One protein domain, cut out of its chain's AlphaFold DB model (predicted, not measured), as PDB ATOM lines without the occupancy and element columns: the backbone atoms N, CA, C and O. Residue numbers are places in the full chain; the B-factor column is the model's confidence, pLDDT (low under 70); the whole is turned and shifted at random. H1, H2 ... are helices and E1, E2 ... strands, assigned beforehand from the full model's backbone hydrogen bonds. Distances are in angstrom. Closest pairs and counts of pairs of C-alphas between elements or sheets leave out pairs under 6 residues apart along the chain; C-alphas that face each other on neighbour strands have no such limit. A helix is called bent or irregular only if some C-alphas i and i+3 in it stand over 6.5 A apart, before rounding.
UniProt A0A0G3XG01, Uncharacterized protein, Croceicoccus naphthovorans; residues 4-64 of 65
ATOM      1  N   PHE A   4     200.046 148.220 155.940       92.19
ATOM      2  CA  PHE A   4     201.018 147.758 154.963       92.19
ATOM      3  C   PHE A   4     202.320 148.537 155.120       92.19
ATOM      4  O   PHE A   4     202.314 149.770 155.124       92.19
ATOM      5  N   VAL A   5     203.428 147.817 155.226       93.00
ATOM      6  CA  VAL A   5     204.773 148.389 155.245       93.00
ATOM      7  C   VAL A   5     205.476 147.995 153.965       93.00
ATOM      8  O   VAL A   5     205.563 146.815 153.648       93.00
ATOM      9  N   ILE A   6     205.952 148.997 153.226       91.25
ATOM     10  CA  ILE A   6     206.757 148.802 152.022       91.25
ATOM     11  C   ILE A   6     208.220 148.996 152.400       91.25
ATOM     12  O   ILE A   6     208.598 150.037 152.938       91.25
ATOM     13  N   SER A   7     209.040 148.010 152.075       93.00
ATOM     14  CA  SER A   7     210.490 148.052 152.208       93.00
ATOM     15  C   SER A   7     211.144 147.835 150.845       93.00
ATOM     16  O   SER A   7     210.569 147.231 149.938       93.00
ATOM     17  N   ILE A   8     212.339 148.399 150.674       91.00
ATOM     18  CA  ILE A   8     213.156 148.210 149.474       91.00
ATOM     19  C   ILE A   8     214.448 147.541 149.919       91.00
ATOM     20  O   ILE A   8     215.215 148.129 150.681       91.00
ATOM     21  N   ALA A   9     214.682 146.327 149.436       87.31
ATOM     22  CA  ALA A   9     215.909 145.575 149.666       87.31
ATOM     23  C   ALA A   9     216.420 145.050 148.323       87.31
ATOM     24  O   ALA A   9     215.637 144.554 147.513       87.31
ATOM     25  N   ASP A  10     217.715 145.221 148.050       88.06
ATOM     26  CA  ASP A  10     218.368 144.759 146.815       88.06
ATOM     27  C   ASP A  10     217.647 145.186 145.518       88.06
ATOM     28  O   ASP A  10     217.554 144.442 144.543       88.06
ATOM     29  N   GLY A  11     217.088 146.404 145.514       86.69
ATOM     30  CA  GLY A  11     216.352 146.961 144.373       86.69
ATOM     31  C   GLY A  11     214.968 146.346 144.135       86.69
ATOM     32  O   GLY A  11     214.330 146.661 143.131       86.69
ATOM     33  N   ARG A  12     214.483 145.493 145.042       82.25
ATOM     34  CA  ARG A  12     213.150 144.885 144.995       82.25
ATOM     35  C   ARG A  12     212.242 145.523 146.042       82.25
ATOM     36  O   ARG A  12     212.665 145.773 147.169       82.25
ATOM     37  N   PHE A  13     210.991 145.770 145.661       86.38
ATOM     38  CA  PHE A  13     209.947 146.196 146.590       86.38
ATOM     39  C   PHE A  13     209.345 144.977 147.280       86.38
ATOM     40  O   PHE A  13     208.890 144.040 146.620       86.38
ATOM     41  N   THR A  14     209.292 145.023 148.601       85.25
ATOM     42  CA  THR A  14     208.581 144.065 149.444       85.25
ATOM     43  C   THR A  14     207.491 144.799 150.209       85.25
ATOM     44  O   THR A  14     207.687 145.937 150.628       85.25
ATOM     45  N   THR A  15     206.337 144.158 150.387       88.12
ATOM     46  CA  THR A  15     205.248 144.711 151.198       88.12
ATOM     47  C   THR A  15     204.775 143.663 152.182       88.12
ATOM     48  O   THR A  15     204.452 142.539 151.797       88.12
ATOM     49  N   GLU A  16     204.678 144.049 153.443       89.06
ATOM     50  CA  GLU A  16     204.230 143.187 154.528       89.06
ATOM     51  C   GLU A  16     203.009 143.800 155.206       89.06
ATOM     52  O   GLU A  16     202.839 145.021 155.225       89.06
ATOM     53  N   LEU A  17     202.131 142.946 155.729       90.81
ATOM     54  CA  LEU A  17     201.025 143.366 156.579       90.81
ATOM     55  C   LEU A  17     201.482 143.235 158.035       90.81
ATOM     56  O   LEU A  17     201.595 142.123 158.545       90.81
ATOM     57  N   GLU A  18     201.753 144.366 158.681       91.56
ATOM     58  CA  GLU A  18     202.119 144.434 160.095       91.56
ATOM     59  C   GLU A  18     200.884 144.718 160.949       91.56
ATOM     60  O   GLU A  18     200.065 145.575 160.607       91.56
ATOM     61  N   GLY A  19     200.778 144.040 162.088       91.12
ATOM     62  CA  GLY A  19     199.738 144.271 163.083       91.12
ATOM     63  C   GLY A  19     200.068 143.596 164.411       91.12
ATOM     64  O   GLY A  19     200.992 142.784 164.499       91.12
ATOM     65  N   GLU A  20     199.320 143.949 165.447       93.81
ATOM     66  CA  GLU A  20     199.427 143.354 166.780       93.81
ATOM     67  C   GLU A  20     198.457 142.173 166.953       93.81
ATOM     68  O   GLU A  20     197.440 142.048 166.270       93.81
ATOM     69  N   ASN A  21     198.748 141.273 167.894       92.56
ATOM     70  CA  ASN A  21     197.846 140.156 168.180       92.56
ATOM     71  C   ASN A  21     196.496 140.657 168.712       92.56
ATOM     72  O   ASN A  21     196.445 141.421 169.674       92.56
ATOM     73  N   GLY A  22     195.406 140.156 168.128       89.81
ATOM     74  CA  GLY A  22     194.043 140.572 168.476       89.81
ATOM     75  C   GLY A  22     193.595 141.864 167.792       89.81
ATOM     76  O   GLY A  22     192.477 142.315 168.031       89.81
ATOM     77  N   GLU A  23     194.436 142.444 166.937       91.56
ATOM     78  CA  GLU A  23     194.081 143.594 166.124       91.56
ATOM     79  C   GLU A  23     193.106 143.215 165.004       91.56
ATOM     80  O   GLU A  23     193.249 142.186 164.339       91.56
ATOM     81  N   GLU A  24     192.097 144.057 164.795       90.88
ATOM     82  CA  GLU A  24     191.100 143.845 163.752       90.88
ATOM     83  C   GLU A  24     191.674 144.209 162.375       90.88
ATOM     84  O   GLU A  24     192.255 145.280 162.180       90.88
ATOM     85  N   ILE A  25     191.497 143.308 161.409       91.56
ATOM     86  CA  ILE A  25     191.927 143.483 160.020       91.56
ATOM     87  C   ILE A  25     190.677 143.574 159.147       91.56
ATOM     88  O   ILE A  25     189.812 142.698 159.204       91.56
ATOM     89  N   SER A  26     190.585 144.615 158.315       92.06
ATOM     90  CA  SER A  26     189.428 144.800 157.435       92.06
ATOM     91  C   SER A  26     189.403 143.783 156.283       92.06
ATOM     92  O   SER A  26     190.440 143.260 155.858       92.06
ATOM     93  N   ALA A  27     188.219 143.531 155.720       92.69
ATOM     94  CA  ALA A  27     188.057 142.638 154.569       92.69
ATOM     95  C   ALA A  27     188.853 143.117 153.340       92.69
ATOM     96  O   ALA A  27     189.399 142.309 152.582       92.69
ATOM     97  N   GLU A  28     188.967 144.433 153.156       93.06
ATOM     98  CA  GLU A  28     189.760 145.053 152.096       93.06
ATOM     99  C   GLU A  28     191.252 144.773 152.287       93.06
ATOM    100  O   GLU A  28     191.935 144.426 151.324       93.06
ATOM    101  N   MET A  29     191.757 144.852 153.523       91.38
ATOM    102  CA  MET A  29     193.155 144.537 153.831       91.38
ATOM    103  C   MET A  29     193.476 143.061 153.580       91.38
ATOM    104  O   MET A  29     194.505 142.751 152.978       91.38
ATOM    105  N   VAL A  30     192.579 142.146 153.967       90.94
ATOM    106  CA  VAL A  30     192.730 140.708 153.674       90.94
ATOM    107  C   VAL A  30     192.753 140.459 152.166       90.94
ATOM    108  O   VAL A  30     193.585 139.696 151.664       90.94
ATOM    109  N   THR A  31     191.861 141.126 151.431       94.69
ATOM    110  CA  THR A  31     191.778 141.015 149.970       94.69
ATOM    111  C   THR A  31     193.058 141.518 149.306       94.69
ATOM    112  O   THR A  31     193.643 140.805 148.488       94.69
ATOM    113  N   ALA A  32     193.539 142.703 149.695       91.75
ATOM    114  CA  ALA A  32     194.773 143.290 149.178       91.75
ATOM    115  C   ALA A  32     195.992 142.394 149.458       91.75
ATOM    116  O   ALA A  32     196.778 142.112 148.552       91.75
ATOM    117  N   TYR A  33     196.113 141.871 150.682       90.75
ATOM    118  CA  TYR A  33     197.190 140.949 151.044       90.75
ATOM    119  C   TYR A  33     197.138 139.646 150.228       90.75
ATOM    120  O   TYR A  33     198.164 139.163 149.748       90.75
ATOM    121  N   SER A  34     195.941 139.099 150.001       92.06
ATOM    122  CA  SER A  34     195.756 137.881 149.202       92.06
ATOM    123  C   SER A  34     196.163 138.088 147.739       92.06
ATOM    124  O   SER A  34     196.886 137.265 147.177       92.06
ATOM    125  N   GLN A  35     195.756 139.205 147.128       93.31
ATOM    126  CA  GLN A  35     196.148 139.560 145.759       93.31
ATOM    127  C   GLN A  35     197.663 139.738 145.627       93.31
ATOM    128  O   GLN A  35     198.259 139.252 144.666       93.31
ATOM    129  N   MET A  36     198.297 140.370 146.616       90.62
ATOM    130  CA  MET A  36     199.751 140.494 146.674       90.62
ATOM    131  C   MET A  36     200.459 139.137 146.704       90.62
ATOM    132  O   MET A  36     201.371 138.903 145.911       90.62
ATOM    133  N   LYS A  37     200.017 138.220 147.575       90.12
ATOM    134  CA  LYS A  37     200.582 136.864 147.650       90.12
ATOM    135  C   LYS A  37     200.438 136.100 146.335       90.12
ATOM    136  O   LYS A  37     201.381 135.427 145.926       90.12
ATOM    137  N   ILE A  38     199.291 136.229 145.663       93.88
ATOM    138  CA  ILE A  38     199.071 135.637 144.336       93.88
ATOM    139  C   ILE A  38     200.058 136.220 143.320       93.88
ATOM    140  O   ILE A  38     200.696 135.462 142.593       93.88
ATOM    141  N   GLY A  39     200.225 137.545 143.288       92.00
ATOM    142  CA  GLY A  39     201.170 138.210 142.390       92.00
ATOM    143  C   GLY A  39     202.611 137.727 142.573       92.00
ATOM    144  O   GLY A  39     203.282 137.427 141.588       92.00
ATOM    145  N   TRP A  40     203.070 137.575 143.819       88.88
ATOM    146  CA  TRP A  40     204.400 137.025 144.109       88.88
ATOM    147  C   TRP A  40     204.559 135.581 143.640       88.88
ATOM    148  O   TRP A  40     205.533 135.276 142.958       88.88
ATOM    149  N   ALA A  41     203.586 134.713 143.928       91.88
ATOM    150  CA  ALA A  41     203.628 133.325 143.474       91.88
ATOM    151  C   ALA A  41     203.661 133.222 141.938       91.88
ATOM    152  O   ALA A  41     204.391 132.404 141.381       91.88
ATOM    153  N   LEU A  42     202.903 134.075 141.239       95.69
ATOM    154  CA  LEU A  42     202.935 134.148 139.777       95.69
ATOM    155  C   LEU A  42     204.295 134.633 139.252       95.69
ATOM    156  O   LEU A  42     204.783 134.084 138.264       95.69
ATOM    157  N   GLY A  43     204.920 135.607 139.917       92.56
ATOM    158  CA  GLY A  43     206.278 136.059 139.600       92.56
ATOM    159  C   GLY A  43     207.314 134.941 139.736       92.56
ATOM    160  O   GLY A  43     208.073 134.691 138.805       92.56
ATOM    161  N   GLU A  44     207.285 134.192 140.841       93.38
ATOM    162  CA  GLU A  44     208.177 133.041 141.047       93.38
ATOM    163  C   GLU A  44     207.985 131.949 139.984       93.38
ATOM    164  O   GLU A  44     208.951 131.337 139.523       93.38
ATOM    165  N   ILE A  45     206.739 131.689 139.573       96.44
ATOM    166  CA  ILE A  45     206.449 130.748 138.484       96.44
ATOM    167  C   ILE A  45     207.047 131.252 137.168       96.44
ATOM    168  O   ILE A  45     207.661 130.462 136.449       96.44
ATOM    169  N   ALA A  46     206.905 132.541 136.855       96.00
ATOM    170  CA  ALA A  46     207.468 133.131 135.644       96.00
ATOM    171  C   ALA A  46     209.002 133.013 135.613       96.00
ATOM    172  O   ALA A  46     209.551 132.539 134.617       96.00
ATOM    173  N   ASP A  47     209.682 133.332 136.717       95.06
ATOM    174  CA  ASP A  47     211.141 133.199 136.831       95.06
ATOM    175  C   ASP A  47     211.599 131.748 136.605       95.06
ATOM    176  O   ASP A  47     212.568 131.483 135.888       95.06
ATOM    177  N   ARG A  48     210.863 130.778 137.163       97.00
ATOM    178  CA  ARG A  48     211.137 129.350 136.950       97.00
ATOM    179  C   ARG A  48     210.941 128.933 135.494       97.00
ATOM    180  O   ARG A  48     211.744 128.151 134.988       97.00
ATOM    181  N   LEU A  49     209.902 129.433 134.826       97.44
ATOM    182  CA  LEU A  49     209.652 129.145 133.411       97.44
ATOM    183  C   LEU A  49     210.771 129.693 132.519       97.44
ATOM    184  O   LEU A  49     211.239 128.972 131.643       97.44
ATOM    185  N   VAL A  50     211.259 130.907 132.785       96.62
ATOM    186  CA  VAL A  50     212.424 131.480 132.085       96.62
ATOM    187  C   VAL A  50     213.675 130.623 132.301       96.62
ATOM    188  O   VAL A  50     214.407 130.336 131.355       96.62
ATOM    189  N   GLY A  51     213.915 130.157 133.531       96.38
ATOM    190  CA  GLY A  51     215.030 129.253 133.825       96.38
ATOM    191  C   GLY A  51     214.954 127.922 133.063       96.38
ATOM    192  O   GLY A  51     215.975 127.422 132.581       96.38
ATOM    193  N   ILE A  52     213.749 127.363 132.920       96.88
ATOM    194  CA  ILE A  52     213.507 126.149 132.127       96.88
ATOM    195  C   ILE A  52     213.778 126.413 130.643       96.88
ATOM    196  O   ILE A  52     214.501 125.632 130.031       96.88
ATOM    197  N   ASP A  53     213.257 127.506 130.081       97.25
ATOM    198  CA  ASP A  53     213.465 127.868 128.672       97.25
ATOM    199  C   ASP A  53     214.959 127.998 128.333       97.25
ATOM    200  O   ASP A  53     215.457 127.358 127.405       97.25
ATOM    201  N   ASN A  54     215.713 128.709 129.177       96.00
ATOM    202  CA  ASN A  54     217.165 128.831 129.042       96.00
ATOM    203  C   ASN A  54     217.873 127.466 129.069       96.00
ATOM    204  O   ASN A  54     218.781 127.217 128.275       96.00
ATOM    205  N   SER A  55     217.450 126.568 129.964       96.94
ATOM    206  CA  SER A  55     218.032 125.225 130.083       96.94
ATOM    207  C   SER A  55     217.734 124.360 128.856       96.94
ATOM    208  O   SER A  55     218.606 123.630 128.389       96.94
ATOM    209  N   LEU A  56     216.517 124.451 128.312       96.75
ATOM    210  CA  LEU A  56     216.123 123.733 127.098       96.75
ATOM    211  C   LEU A  56     216.915 124.211 125.880       96.75
ATOM    212  O   LEU A  56     217.381 123.379 125.103       96.75
ATOM    213  N   ASN A  57     217.122 125.523 125.747       96.12
ATOM    214  CA  ASN A  57     217.940 126.090 124.674       96.12
ATOM    215  C   ASN A  57     219.396 125.611 124.763       96.12
ATOM    216  O   ASN A  57     219.943 125.143 123.767       96.12
ATOM    217  N   ALA A  58     219.989 125.607 125.961       96.19
ATOM    218  CA  ALA A  58     221.346 125.095 126.162       96.19
ATOM    219  C   ALA A  58     221.487 123.607 125.780       96.19
ATOM    220  O   ALA A  58     222.481 123.212 125.173       96.19
ATOM    221  N   ILE A  59     220.487 122.774 126.095       96.44
ATOM    222  CA  ILE A  59     220.467 121.358 125.688       96.44
ATOM    223  C   ILE A  59     220.336 121.226 124.167       96.44
ATOM    224  O   ILE A  59     221.014 120.396 123.561       96.44
ATOM    225  N   ALA A  60     219.459 122.019 123.548       96.25
ATOM    226  CA  ALA A  60     219.249 121.985 122.106       96.25
ATOM    227  C   ALA A  60     220.524 122.346 121.332       96.25
ATOM    228  O   ALA A  60     220.804 121.721 120.311       96.25
ATOM    229  N   ASP A  61     221.299 123.309 121.830       96.88
ATOM    230  CA  ASP A  61     222.579 123.687 121.234       96.88
ATOM    231  C   ASP A  61     223.638 122.591 121.415       96.88
ATOM    232  O   ASP A  61     224.291 122.223 120.443       96.88
ATOM    233  N   ALA A  62     223.725 121.967 122.594       95.75
ATOM    234  CA  ALA A  62     224.659 120.864 122.844       95.75
ATOM    235  C   ALA A  62     224.403 119.613 121.977       95.75
ATOM    236  O   ALA A  62     225.320 118.841 121.733       95.75
ATOM    237  N   LEU A  63     223.166 119.388 121.520       95.19
ATOM    238  CA  LEU A  63     222.824 118.282 120.610       95.19
ATOM    239  C   LEU A  63     223.139 118.578 119.136       95.19
ATOM    240  O   LEU A  63     223.028 117.679 118.300       95.19
ATOM    241  N   ARG A  64     223.441 119.836 118.795       92.38
ATOM    242  CA  ARG A  64     223.808 120.255 117.433       92.38
ATOM    243  C   ARG A  64     225.316 120.197 117.179       92.38
ATOM    244  O   ARG A  64     225.705 120.266 116.013       92.38
TER     245      ARG A  64
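Overview. This is residues 4 to 64 of the 65 residues of an uncharacterized protein of Croceicoccus naphthovorans (UniProt A0A0G3XG01). A single long helix, H1, makes the length of this domain, and a small hairpin of two strands, E1 and E2, sits near residues 29 to 40 in its first part, joined to it by a loop that folds back. The rest of the helix, from residue 41 on, sticks out as a long free arm together with residues 63 and 64, and the tip of the hairpin, residues 8 to 13, sticks out as well. The printed part has 61 residues, with two named strands and one named helix in the order E1, E2, H1; the two strands make one antiparallel sheet in the order E1 - E2, and the class is mixed, helices and strands. The whole is extended, with a radius of gyration of the C-alphas of 18.5 A, and its outline is a rod that spans 62 by 24 by 16 A.

Arrangement. The printed part begins with strand E1, residues 4 to 9, which is the antiparallel neighbour of strand E2, residues 12 to 18. Their N-to-C directions stand at 149 degrees, and a tight link of 2 residues joins them into a hairpin. C-alphas that face each other include those of Phe 4 and Leu 17, 4.7 A apart, and those of Ile 6 and Thr 15, 4.4 A apart. Across the pair, N of Val 5 and O of Glu 16 are within hydrogen-bond range at 2.9 A, and near the turn N of Ala 9 and O of Arg 12 are within range at 3.1 A. A short link of 8 residues then leads from E2 to helix H1, residues 27 to 62. The closest C-alphas of E2 and H1 are those of Leu 17 and Tyr 33, 7.2 A apart, and this is the one pair of C-alphas within 8 A between the two elements. At a limit of 10 A, H1 has 11 pairs of C-alphas with E2 and 3 with E1, made by residues 29 to 40 of the helix. E1 and H1 are apart, with no C-alpha of the one within 8 A of the other. In H1 every pair of O i and N i+4 is within hydrogen-bond range.

Along the chain. E1 runs from Phe 4, with its C-alpha at (201.018, 147.758, 154.963), to Ala 9, and measures 16.0 A from first to last C-alpha. E2 runs from Arg 12 to Glu 18 and measures 18.7 A; its last C-alpha is at (202.119, 144.434, 160.095). H1 begins at Ala 27, with its C-alpha at (188.057, 142.638, 154.569), and ends at Ala 62, with its C-alpha at (224.659, 120.864, 122.844). Its 36 residues measure 53.1 A from first to last C-alpha, and the helix is not bent.

Size, cuts and confidence. The two C-alphas farthest apart are those of Gly 22, in the link from E2 to H1, and Arg 64, at 62.5 A. The first and last printed C-alphas, those of Phe 4 and Arg 64, are 51.8 A apart. Residues 8 to 13 stand free, and so do residues 41 to 64, of which 41 to 62 belong to H1. Without these stretches the body has 31 residues, spans 27 by 21 by 11 A and has a radius of gyration of 9.8 A. The printed part has no cut, and neither of its two links is long. In the full chain of 65 residues it begins at residue 4 and ends at residue 64. The mean pLDDT of the printed part is 92.7, and no printed residue is under 70.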